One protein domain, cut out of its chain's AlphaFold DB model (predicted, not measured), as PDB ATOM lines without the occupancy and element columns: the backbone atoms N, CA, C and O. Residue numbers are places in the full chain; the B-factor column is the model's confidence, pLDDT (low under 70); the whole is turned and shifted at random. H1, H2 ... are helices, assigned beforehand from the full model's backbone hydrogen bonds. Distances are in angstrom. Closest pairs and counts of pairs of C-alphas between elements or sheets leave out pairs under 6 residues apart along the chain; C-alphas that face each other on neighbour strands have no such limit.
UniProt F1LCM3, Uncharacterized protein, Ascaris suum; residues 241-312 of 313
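This is residues 241 to 312 of the 313 residues of an uncharacterized protein of Ascaris suum (UniProt F1LCM3). Two long helices, H1 and then H2, meet near their ends as a narrow V, joined by a tight turn at residues 270 to 274 and spreading apart away from it. The longer arm, H2, reaches beyond the open end of H1. The printed part has 72 residues with two named helices, H1 and then H2, which hold 65 of them, and no named strand; the class is all helix. The whole is an extended rod, with a radius of gyration of the C-alphas of 18.4 A and spans of 60 by 27 by 10 A.

H1, residues 241 to 269, and H2, residues 275 to 310, are close but not clearly touching. Their closest C-alphas, those of Val 268 and Leu 276, are 7.2 A apart. They run opposite ways at a shallow tilt of 23 degrees, with centres 17.7 A apart. In H1 and H2 every O i to N i+4 pair is within hydrogen-bond range.

H1 begins at C-alpha 241, (242.522, 130.478, 190.066), and is 42.7 A long from first to last C-alpha. H2 is 53.6 A long and ends at C-alpha 310, (225.240, 120.653, 168.402).

The C-alphas farthest apart, those of Gly 271 and Val 312, are 60.5 A apart. The printed part has no cut. Its mean pLDDT is 74.5, with residues 241 to 243, 266 to 277 and 306 to 312 under 70.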
ATOM      1  N   ALA A 241     241.409 129.550 189.874       65.38
ATOM      2  CA  ALA A 241     242.522 130.478 190.066       65.38
ATOM      3  C   ALA A 241     242.649 131.489 188.914       65.38
ATOM      4  O   ALA A 241     242.810 132.681 189.165       65.38
ATOM      5  N   GLU A 242     242.490 131.048 187.664       65.31
ATOM      6  CA  GLU A 242     242.529 131.930 186.489       65.31
ATOM      7  C   GLU A 242     241.319 132.867 186.452       65.31
ATOM      8  O   GLU A 242     241.459 134.051 186.164       65.31
ATOM      9  N   ARG A 243     240.134 132.379 186.841       65.81
ATOM     10  CA  ARG A 243     238.935 133.228 186.961       65.81
ATOM     11  C   ARG A 243     239.096 134.308 188.030       65.81
ATOM     12  O   ARG A 243     238.629 135.426 187.834       65.81
ATOM     13  N   LYS A 244     239.780 133.995 189.134       72.56
ATOM     14  CA  LYS A 244     240.091 134.960 190.197       72.56
ATOM     15  C   LYS A 244     241.129 135.993 189.750       72.56
ATOM     16  O   LYS A 244     240.997 137.159 190.103       72.56
ATOM     17  N   ALA A 245     242.118 135.587 188.952       73.19
ATOM     18  CA  ALA A 245     243.087 136.507 188.363       73.19
ATOM     19  C   ALA A 245     242.408 137.491 187.394       73.19
ATOM     20  O   ALA A 245     242.623 138.692 187.504       73.19
ATOM     21  N   ILE A 246     241.514 136.995 186.531       77.12
ATOM     22  CA  ILE A 246     240.736 137.829 185.602       77.12
ATOM     23  C   ILE A 246     239.848 138.826 186.362       77.12
ATOM     24  O   ILE A 246     239.810 140.001 186.010       77.12
ATOM     25  N   LEU A 247     239.172 138.386 187.429       77.62
ATOM     26  CA  LEU A 247     238.374 139.267 188.292       77.62
ATOM     27  C   LEU A 247     239.216 140.381 188.923       77.62
ATOM     28  O   LEU A 247     238.808 141.536 188.877       77.62
ATOM     29  N   GLY A 248     240.410 140.059 189.429       79.25
ATOM     30  CA  GLY A 248     241.319 141.062 189.986       79.25
ATOM     31  C   GLY A 248     241.781 142.093 188.951       79.25
ATOM     32  O   GLY A 248     241.843 143.284 189.251       79.25
ATOM     33  N   THR A 249     242.040 141.668 187.710       82.56
ATOM     34  CA  THR A 249     242.366 142.591 186.613       82.56
ATOM     35  C   THR A 249     241.186 143.513 186.298       82.56
ATOM     36  O   THR A 249     241.369 144.728 186.227       82.56
ATOM     37  N   ILE A 250     239.968 142.972 186.211       80.25
ATOM     38  CA  ILE A 250     238.750 143.759 185.954       80.25
ATOM     39  C   ILE A 250     238.500 144.780 187.071       80.25
ATOM     40  O   ILE A 250     238.184 145.932 186.787       80.25
ATOM     41  N   GLU A 251     238.668 144.393 188.335       82.75
ATOM     42  CA  GLU A 251     238.511 145.301 189.477       82.75
ATOM     43  C   GLU A 251     239.541 146.438 189.447       82.75
ATOM     44  O   GLU A 251     239.195 147.592 189.708       82.75
ATOM     45  N   SER A 252     240.789 146.141 189.071       79.50
ATOM     46  CA  SER A 252     241.837 147.160 188.943       79.50
ATOM     47  C   SER A 252     241.580 148.142 187.793       79.50
ATOM     48  O   SER A 252     241.742 149.351 187.967       79.50
ATOM     49  N   GLU A 253     241.086 147.663 186.649       83.25
ATOM     50  CA  GLU A 253     240.694 148.520 185.525       83.25
ATOM     51  C   GLU A 253     239.436 149.342 185.837       83.25
ATOM     52  O   GLU A 253     239.320 150.502 185.432       83.25
ATOM     53  N   LEU A 254     238.497 148.783 186.605       84.31
ATOM     54  CA  LEU A 254     237.316 149.503 187.076       84.31
ATOM     55  C   LEU A 254     237.696 150.629 188.051       84.31
ATOM     56  O   LEU A 254     237.138 151.724 187.995       84.31
ATOM     57  N   ALA A 255     238.675 150.389 188.924       83.06
ATOM     58  CA  ALA A 255     239.205 151.417 189.814       83.06
ATOM     59  C   ALA A 255     239.913 152.540 189.034       83.06
ATOM     60  O   ALA A 255     239.671 153.716 189.313       83.06
ATOM     61  N   ALA A 256     240.718 152.194 188.024       81.44
ATOM     62  CA  ALA A 256     241.383 153.169 187.157       81.44
ATOM     63  C   ALA A 256     240.373 154.014 186.361       81.44
ATOM     64  O   ALA A 256     240.449 155.238 186.350       81.44
ATOM     65  N   THR A 257     239.354 153.382 185.777       75.75
ATOM     66  CA  THR A 257     238.296 154.098 185.044       75.75
ATOM     67  C   THR A 257     237.443 154.986 185.949       75.75
ATOM     68  O   THR A 257     237.037 156.070 185.535       75.75
ATOM     69  N   LYS A 258     237.201 154.589 187.203       85.00
ATOM     70  CA  LYS A 258     236.528 155.445 188.190       85.00
ATOM     71  C   LYS A 258     237.363 156.683 188.541       85.00
ATOM     72  O   LYS A 258     236.791 157.762 188.698       85.00
ATOM     73  N   ALA A 259     238.684 156.538 188.645       81.19
ATOM     74  CA  ALA A 259     239.591 157.664 188.866       81.19
ATOM     75  C   ALA A 259     239.588 158.628 187.668       81.19
ATOM     76  O   ALA A 259     239.443 159.834 187.863       81.19
ATOM     77  N   ASP A 260     239.619 158.100 186.443       75.62
ATOM     78  CA  ASP A 260     239.511 158.903 185.219       75.62
ATOM     79  C   ASP A 260     238.186 159.673 185.156       75.62
ATOM     80  O   ASP A 260     238.174 160.862 184.856       75.62
ATOM     81  N   VAL A 261     237.055 159.039 185.482       74.62
ATOM     82  CA  VAL A 261     235.745 159.714 185.499       74.62
ATOM     83  C   VAL A 261     235.688 160.811 186.567       74.62
ATOM     84  O   VAL A 261     235.085 161.858 186.328       74.62
ATOM     85  N   SER A 262     236.336 160.611 187.719       76.75
ATOM     86  CA  SER A 262     236.458 161.653 188.746       76.75
ATOM     87  C   SER A 262     237.285 162.838 188.247       76.75
ATOM     88  O   SER A 262     236.872 163.977 188.422       76.75
ATOM     89  N   LEU A 263     238.393 162.580 187.548       72.50
ATOM     90  CA  LEU A 263     239.224 163.627 186.954       72.50
ATOM     91  C   LEU A 263     238.457 164.413 185.877       72.50
ATOM     92  O   LEU A 263     238.528 165.638 185.829       72.50
ATOM     93  N   ILE A 264     237.666 163.723 185.051       70.31
ATOM     94  CA  ILE A 264     236.803 164.362 184.050       70.31
ATOM     95  C   ILE A 264     235.769 165.256 184.738       70.31
ATOM     96  O   ILE A 264     235.600 166.405 184.337       70.31
ATOM     97  N   LYS A 265     235.124 164.771 185.804       73.62
ATOM     98  CA  LYS A 265     234.175 165.557 186.603       73.62
ATOM     99  C   LYS A 265     234.812 166.843 187.142       73.62
ATOM    100  O   LYS A 265     234.192 167.898 187.034       73.62
ATOM    101  N   ASP A 266     236.044 166.769 187.638       65.75
ATOM    102  CA  ASP A 266     236.759 167.927 188.182       65.75
ATOM    103  C   ASP A 266     237.155 168.927 187.074       65.75
ATOM    104  O   ASP A 266     237.006 170.136 187.247       65.75
ATOM    105  N   THR A 267     237.547 168.448 185.888       61.84
ATOM    106  CA  THR A 267     237.852 169.317 184.728       61.84
ATOM    107  C   THR A 267     236.621 169.958 184.075       61.84
ATOM    108  O   THR A 267     236.725 171.032 183.490       61.84
ATOM    109  N   VAL A 268     235.440 169.338 184.178       60.88
ATOM    110  CA  VAL A 268     234.168 169.918 183.702       60.88
ATOM    111  C   VAL A 268     233.727 171.079 184.607       60.88
ATOM    112  O   VAL A 268     233.069 172.008 184.135       60.88
ATOM    113  N   SER A 269     234.108 171.053 185.889       60.28
ATOM    114  CA  SER A 269     233.818 172.118 186.856       60.28
ATOM    115  C   SER A 269     234.685 173.373 186.683       60.28
ATOM    116  O   SER A 269     234.229 174.452 187.061       60.28
ATOM    117  N   ASP A 270     235.881 173.271 186.089       53.50
ATOM    118  CA  ASP A 270     236.827 174.389 185.936       53.50
ATOM    119  C   ASP A 270     236.864 174.887 184.476       53.50
ATOM    120  O   ASP A 270     237.606 174.418 183.613       53.50
ATOM    121  N   GLY A 271     235.923 175.775 184.154       58.22
ATOM    122  CA  GLY A 271     235.468 176.058 182.795       58.22
ATOM    123  C   GLY A 271     236.544 176.421 181.760       58.22
ATOM    124  O   GLY A 271     237.118 177.506 181.776       58.22
ATOM    125  N   THR A 272     236.678 175.595 180.716       56.91
ATOM    126  CA  THR A 272     237.155 176.042 179.391       56.91
ATOM    127  C   THR A 272     236.357 175.356 178.271       56.91
ATOM    128  O   THR A 272     236.657 174.253 177.820       56.91
ATOM    129  N   ARG A 273     235.287 176.022 177.815       58.62
ATOM    130  CA  ARG A 273     234.192 175.439 177.004       58.62
ATOM    131  C   ARG A 273     234.546 174.973 175.583       58.62
ATOM    132  O   ARG A 273     233.707 174.346 174.959       58.62
ATOM    133  N   ALA A 274     235.739 175.251 175.057       56.91
ATOM    134  CA  ALA A 274     236.103 174.847 173.690       56.91
ATOM    135  C   ALA A 274     237.018 173.607 173.628       56.91
ATOM    136  O   ALA A 274     236.980 172.875 172.644       56.91
ATOM    137  N   SER A 275     237.813 173.343 174.675       57.41
ATOM    138  CA  SER A 275     238.692 172.160 174.749       57.41
ATOM    139  C   SER A 275     237.969 170.931 175.308       57.41
ATOM    140  O   SER A 275     238.368 169.799 175.042       57.41
ATOM    141  N   LEU A 276     236.901 171.156 176.079       66.94
ATOM    142  CA  LEU A 276     236.151 170.116 176.773       66.94
ATOM    143  C   LEU A 276     235.255 169.311 175.819       66.94
ATOM    144  O   LEU A 276     235.214 168.092 175.911       66.94
ATOM    145  N   ASP A 277     234.597 169.966 174.860       67.75
ATOM    146  CA  ASP A 277     233.679 169.294 173.928       67.75
ATOM    147  C   ASP A 277     234.410 168.335 172.977       67.75
ATOM    148  O   ASP A 277     233.911 167.244 172.692       67.75
ATOM    149  N   ALA A 278     235.615 168.700 172.526       70.62
ATOM    150  CA  ALA A 278     236.459 167.824 171.712       70.62
ATOM    151  C   ALA A 278     236.928 166.602 172.515       70.62
ATOM    152  O   ALA A 278     236.824 165.474 172.040       70.62
ATOM    153  N   PHE A 279     237.348 166.819 173.764       76.31
ATOM    154  CA  PHE A 279     237.764 165.751 174.670       76.31
ATOM    155  C   PHE A 279     236.604 164.808 175.039       76.31
ATOM    156  O   PHE A 279     236.760 163.588 175.020       76.31
ATOM    157  N   ILE A 280     235.416 165.351 175.327       77.56
ATOM    158  CA  ILE A 280     234.207 164.559 175.591       77.56
ATOM    159  C   ILE A 280     233.836 163.742 174.352       77.56
ATOM    160  O   ILE A 280     233.558 162.550 174.470       77.56
ATOM    161  N   SER A 281     233.872 164.350 173.165       77.94
ATOM    162  CA  SER A 281     233.543 163.665 171.909       77.94
ATOM    163  C   SER A 281     234.504 162.508 171.618       77.94
ATOM    164  O   SER A 281     234.050 161.403 171.331       77.94
ATOM    165  N   GLU A 282     235.812 162.717 171.787       84.75
ATOM    166  CA  GLU A 282     236.836 161.680 171.611       84.75
ATOM    167  C   GLU A 282     236.653 160.518 172.604       84.75
ATOM    168  O   GLU A 282     236.724 159.341 172.243       84.75
ATOM    169  N   ARG A 283     236.341 160.831 173.868       83.56
ATOM    170  CA  ARG A 283     236.080 159.814 174.899       83.56
ATOM    171  C   ARG A 283     234.803 159.021 174.622       83.56
ATOM    172  O   ARG A 283     234.790 157.809 174.845       83.56
ATOM    173  N   LEU A 284     233.753 159.670 174.119       85.81
ATOM    174  CA  LEU A 284     232.513 159.003 173.720       85.81
ATOM    175  C   LEU A 284     232.721 158.093 172.506       85.81
ATOM    176  O   LEU A 284     232.202 156.977 172.488       85.81
ATOM    177  N   GLU A 285     233.510 158.529 171.525       88.00
ATOM    178  CA  GLU A 285     233.840 157.724 170.347       88.00
ATOM    179  C   GLU A 285     234.667 156.487 170.730       88.00
ATOM    180  O   GLU A 285     234.313 155.362 170.365       88.00
ATOM    181  N   SER A 286     235.669 156.660 171.599       87.12
ATOM    182  CA  SER A 286     236.438 155.550 172.174       87.12
ATOM    183  C   SER A 286     235.554 154.558 172.949       87.12
ATOM    184  O   SER A 286     235.687 153.337 172.811       87.12
ATOM    185  N   ALA A 287     234.594 155.054 173.738       82.56
ATOM    186  CA  ALA A 287     233.644 154.201 174.449       82.56
ATOM    187  C   ALA A 287     232.726 153.428 173.484       82.56
ATOM    188  O   ALA A 287     232.487 152.232 173.677       82.56
ATOM    189  N   ALA A 288     232.257 154.076 172.415       86.00
ATOM    190  CA  ALA A 288     231.450 153.439 171.381       86.00
ATOM    191  C   ALA A 288     232.226 152.329 170.647       86.00
ATOM    192  O   ALA A 288     231.665 151.269 170.358       86.00
ATOM    193  N   ASP A 289     233.522 152.517 170.392       89.31
ATOM    194  CA  ASP A 289     234.388 151.489 169.803       89.31
ATOM    195  C   ASP A 289     234.564 150.274 170.708       89.31
ATOM    196  O   ASP A 289     234.438 149.129 170.256       89.31
ATOM    197  N   ARG A 290     234.768 150.504 172.007       88.38
ATOM    198  CA  ARG A 290     234.850 149.423 172.998       88.38
ATOM    199  C   ARG A 290     233.547 148.629 173.067       88.38
ATOM    200  O   ARG A 290     233.586 147.399 173.063       88.38
ATOM    201  N   LEU A 291     232.397 149.305 173.050       88.06
ATOM    202  CA  LEU A 291     231.084 148.651 173.027       88.06
ATOM    203  C   LEU A 291     230.866 147.836 171.749       88.06
ATOM    204  O   LEU A 291     230.373 146.707 171.815       88.06
ATOM    205  N   ARG A 292     231.276 148.356 170.586       89.88
ATOM    206  CA  ARG A 292     231.224 147.610 169.319       89.88
ATOM    207  C   ARG A 292     232.100 146.361 169.362       89.88
ATOM    208  O   ARG A 292     231.665 145.305 168.904       89.88
ATOM    209  N   SER A 293     233.301 146.462 169.928       89.50
ATOM    210  CA  SER A 293     234.206 145.323 170.100       89.50
ATOM    211  C   SER A 293     233.604 144.253 171.019       89.50
ATOM    212  O   SER A 293     233.481 143.096 170.622       89.50
ATOM    213  N   LEU A 294     233.103 144.648 172.196       87.69
ATOM    214  CA  LEU A 294     232.432 143.735 173.129       87.69
ATOM    215  C   LEU A 294     231.209 143.062 172.504       87.69
ATOM    216  O   LEU A 294     231.012 141.862 172.668       87.69
ATOM    217  N   THR A 295     230.416 143.808 171.735       90.06
ATOM    218  CA  THR A 295     229.248 143.259 171.033       90.06
ATOM    219  C   THR A 295     229.654 142.178 170.029       90.06
ATOM    220  O   THR A 295     228.979 141.154 169.934       90.06
ATOM    221  N   LYS A 296     230.776 142.352 169.314       85.88
ATOM    222  CA  LYS A 296     231.314 141.319 168.412       85.88
ATOM    223  C   LYS A 296     231.752 140.071 169.176       85.88
ATOM    224  O   LYS A 296     231.362 138.974 168.789       85.88
ATOM    225  N   VAL A 297     232.480 140.238 170.281       89.12
ATOM    226  CA  VAL A 297     232.926 139.115 171.127       89.12
ATOM    227  C   VAL A 297     231.732 138.346 171.699       89.12
ATOM    228  O   VAL A 297     231.707 137.118 171.662       89.12
ATOM    229  N   LEU A 298     230.698 139.046 172.175       85.69
ATOM    230  CA  LEU A 298     229.471 138.419 172.673       85.69
ATOM    231  C   LEU A 298     228.701 137.687 171.566       85.69
ATOM    232  O   LEU A 298     228.181 136.597 171.804       85.69
ATOM    233  N   ALA A 299     228.648 138.246 170.354       81.75
ATOM    234  CA  ALA A 299     228.025 137.587 169.210       81.75
ATOM    235  C   ALA A 299     228.770 136.301 168.808       81.75
ATOM    236  O   ALA A 299     228.135 135.285 168.520       81.75
ATOM    237  N   GLU A 300     230.103 136.321 168.846       79.38
ATOM    238  CA  GLU A 300     230.948 135.157 168.573       79.38
ATOM    239  C   GLU A 300     230.809 134.084 169.665       79.38
ATOM    240  O   GLU A 300     230.615 132.909 169.357       79.38
ATOM    241  N   LEU A 301     230.773 134.477 170.942       78.44
ATOM    242  CA  LEU A 301     230.472 133.570 172.056       78.44
ATOM    243  C   LEU A 301     229.081 132.937 171.927       78.44
ATOM    244  O   LEU A 301     228.930 131.736 172.143       78.44
ATOM    245  N   ALA A 302     228.065 133.705 171.531       76.19
ATOM    246  CA  ALA A 302     226.718 133.181 171.312       76.19
ATOM    247  C   ALA A 302     226.654 132.185 170.138       76.19
ATOM    248  O   ALA A 302     225.860 131.242 170.164       76.19
ATOM    249  N   LEU A 303     227.471 132.371 169.095       74.38
ATOM    250  CA  LEU A 303     227.638 131.377 168.031       74.38
ATOM    251  C   LEU A 303     228.349 130.122 168.548       74.38
ATOM    252  O   LEU A 303     227.847 129.028 168.313       74.38
ATOM    253  N   ASN A 304     229.422 130.273 169.327       70.19
ATOM    254  CA  ASN A 304     230.174 129.154 169.901       70.19
ATOM    255  C   ASN A 304     229.361 128.312 170.899       70.19
ATOM    256  O   ASN A 304     229.505 127.094 170.937       70.19
ATOM    257  N   ILE A 305     228.472 128.923 171.688       74.00
ATOM    258  CA  ILE A 305     227.549 128.184 172.569       74.00
ATOM    259  C   ILE A 305     226.546 127.373 171.738       74.00
ATOM    260  O   ILE A 305     226.245 126.229 172.079       74.00
ATOM    261  N   ARG A 306     226.037 127.939 170.635       68.94
ATOM    262  CA  ARG A 306     225.115 127.228 169.734       68.94
ATOM    263  C   ARG A 306     225.789 126.043 169.053       68.94
ATOM    264  O   ARG A 306     225.230 124.955 169.082       68.94
ATOM    265  N   THR A 307     226.989 126.225 168.509       66.31
ATOM    266  CA  THR A 307     227.739 125.139 167.861       66.31
ATOM    267  C   THR A 307     228.246 124.103 168.867       66.31
ATOM    268  O   THR A 307     228.244 122.913 168.573       66.31
ATOM    269  N   GLY A 308     228.606 124.516 170.087       57.31
ATOM    270  CA  GLY A 308     228.969 123.607 171.177       57.31
ATOM    271  C   GLY A 308     227.816 122.710 171.643       57.31
ATOM    272  O   GLY A 308     228.055 121.562 172.008       57.31
ATOM    273  N   ASN A 309     226.571 123.191 171.576       55.78
ATOM    274  CA  ASN A 309     225.383 122.383 171.867       55.78
ATOM    275  C   ASN A 309     225.046 121.368 170.761       55.78
ATOM    276  O   ASN A 309     224.431 120.350 171.062       55.78
ATOM    277  N   GLU A 310     225.455 121.602 169.510       52.22
ATOM    278  CA  GLU A 310     225.240 120.653 168.402       52.22
ATOM    279  C   GLU A 310     226.231 119.477 168.411       52.22
ATOM    280  O   GLU A 310     225.945 118.435 167.835       52.22
ATOM    281  N   VAL A 311     227.374 119.600 169.095       51.66
ATOM    282  CA  VAL A 311     228.374 118.517 169.225       51.66
ATOM    283  C   VAL A 311     228.050 117.560 170.389       51.66
ATOM    284  O   VAL A 311     228.663 116.502 170.517       51.66
ATOM    285  N   VAL A 312     227.082 117.912 171.241       51.22
ATOM    286  CA  VAL A 312     226.657 117.120 172.414       51.22
ATOM    287  C   VAL A 312     225.267 116.480 172.214       51.22
ATOM    288  O   VAL A 312     224.775 115.802 173.116       51.22
TER     289      VAL A 312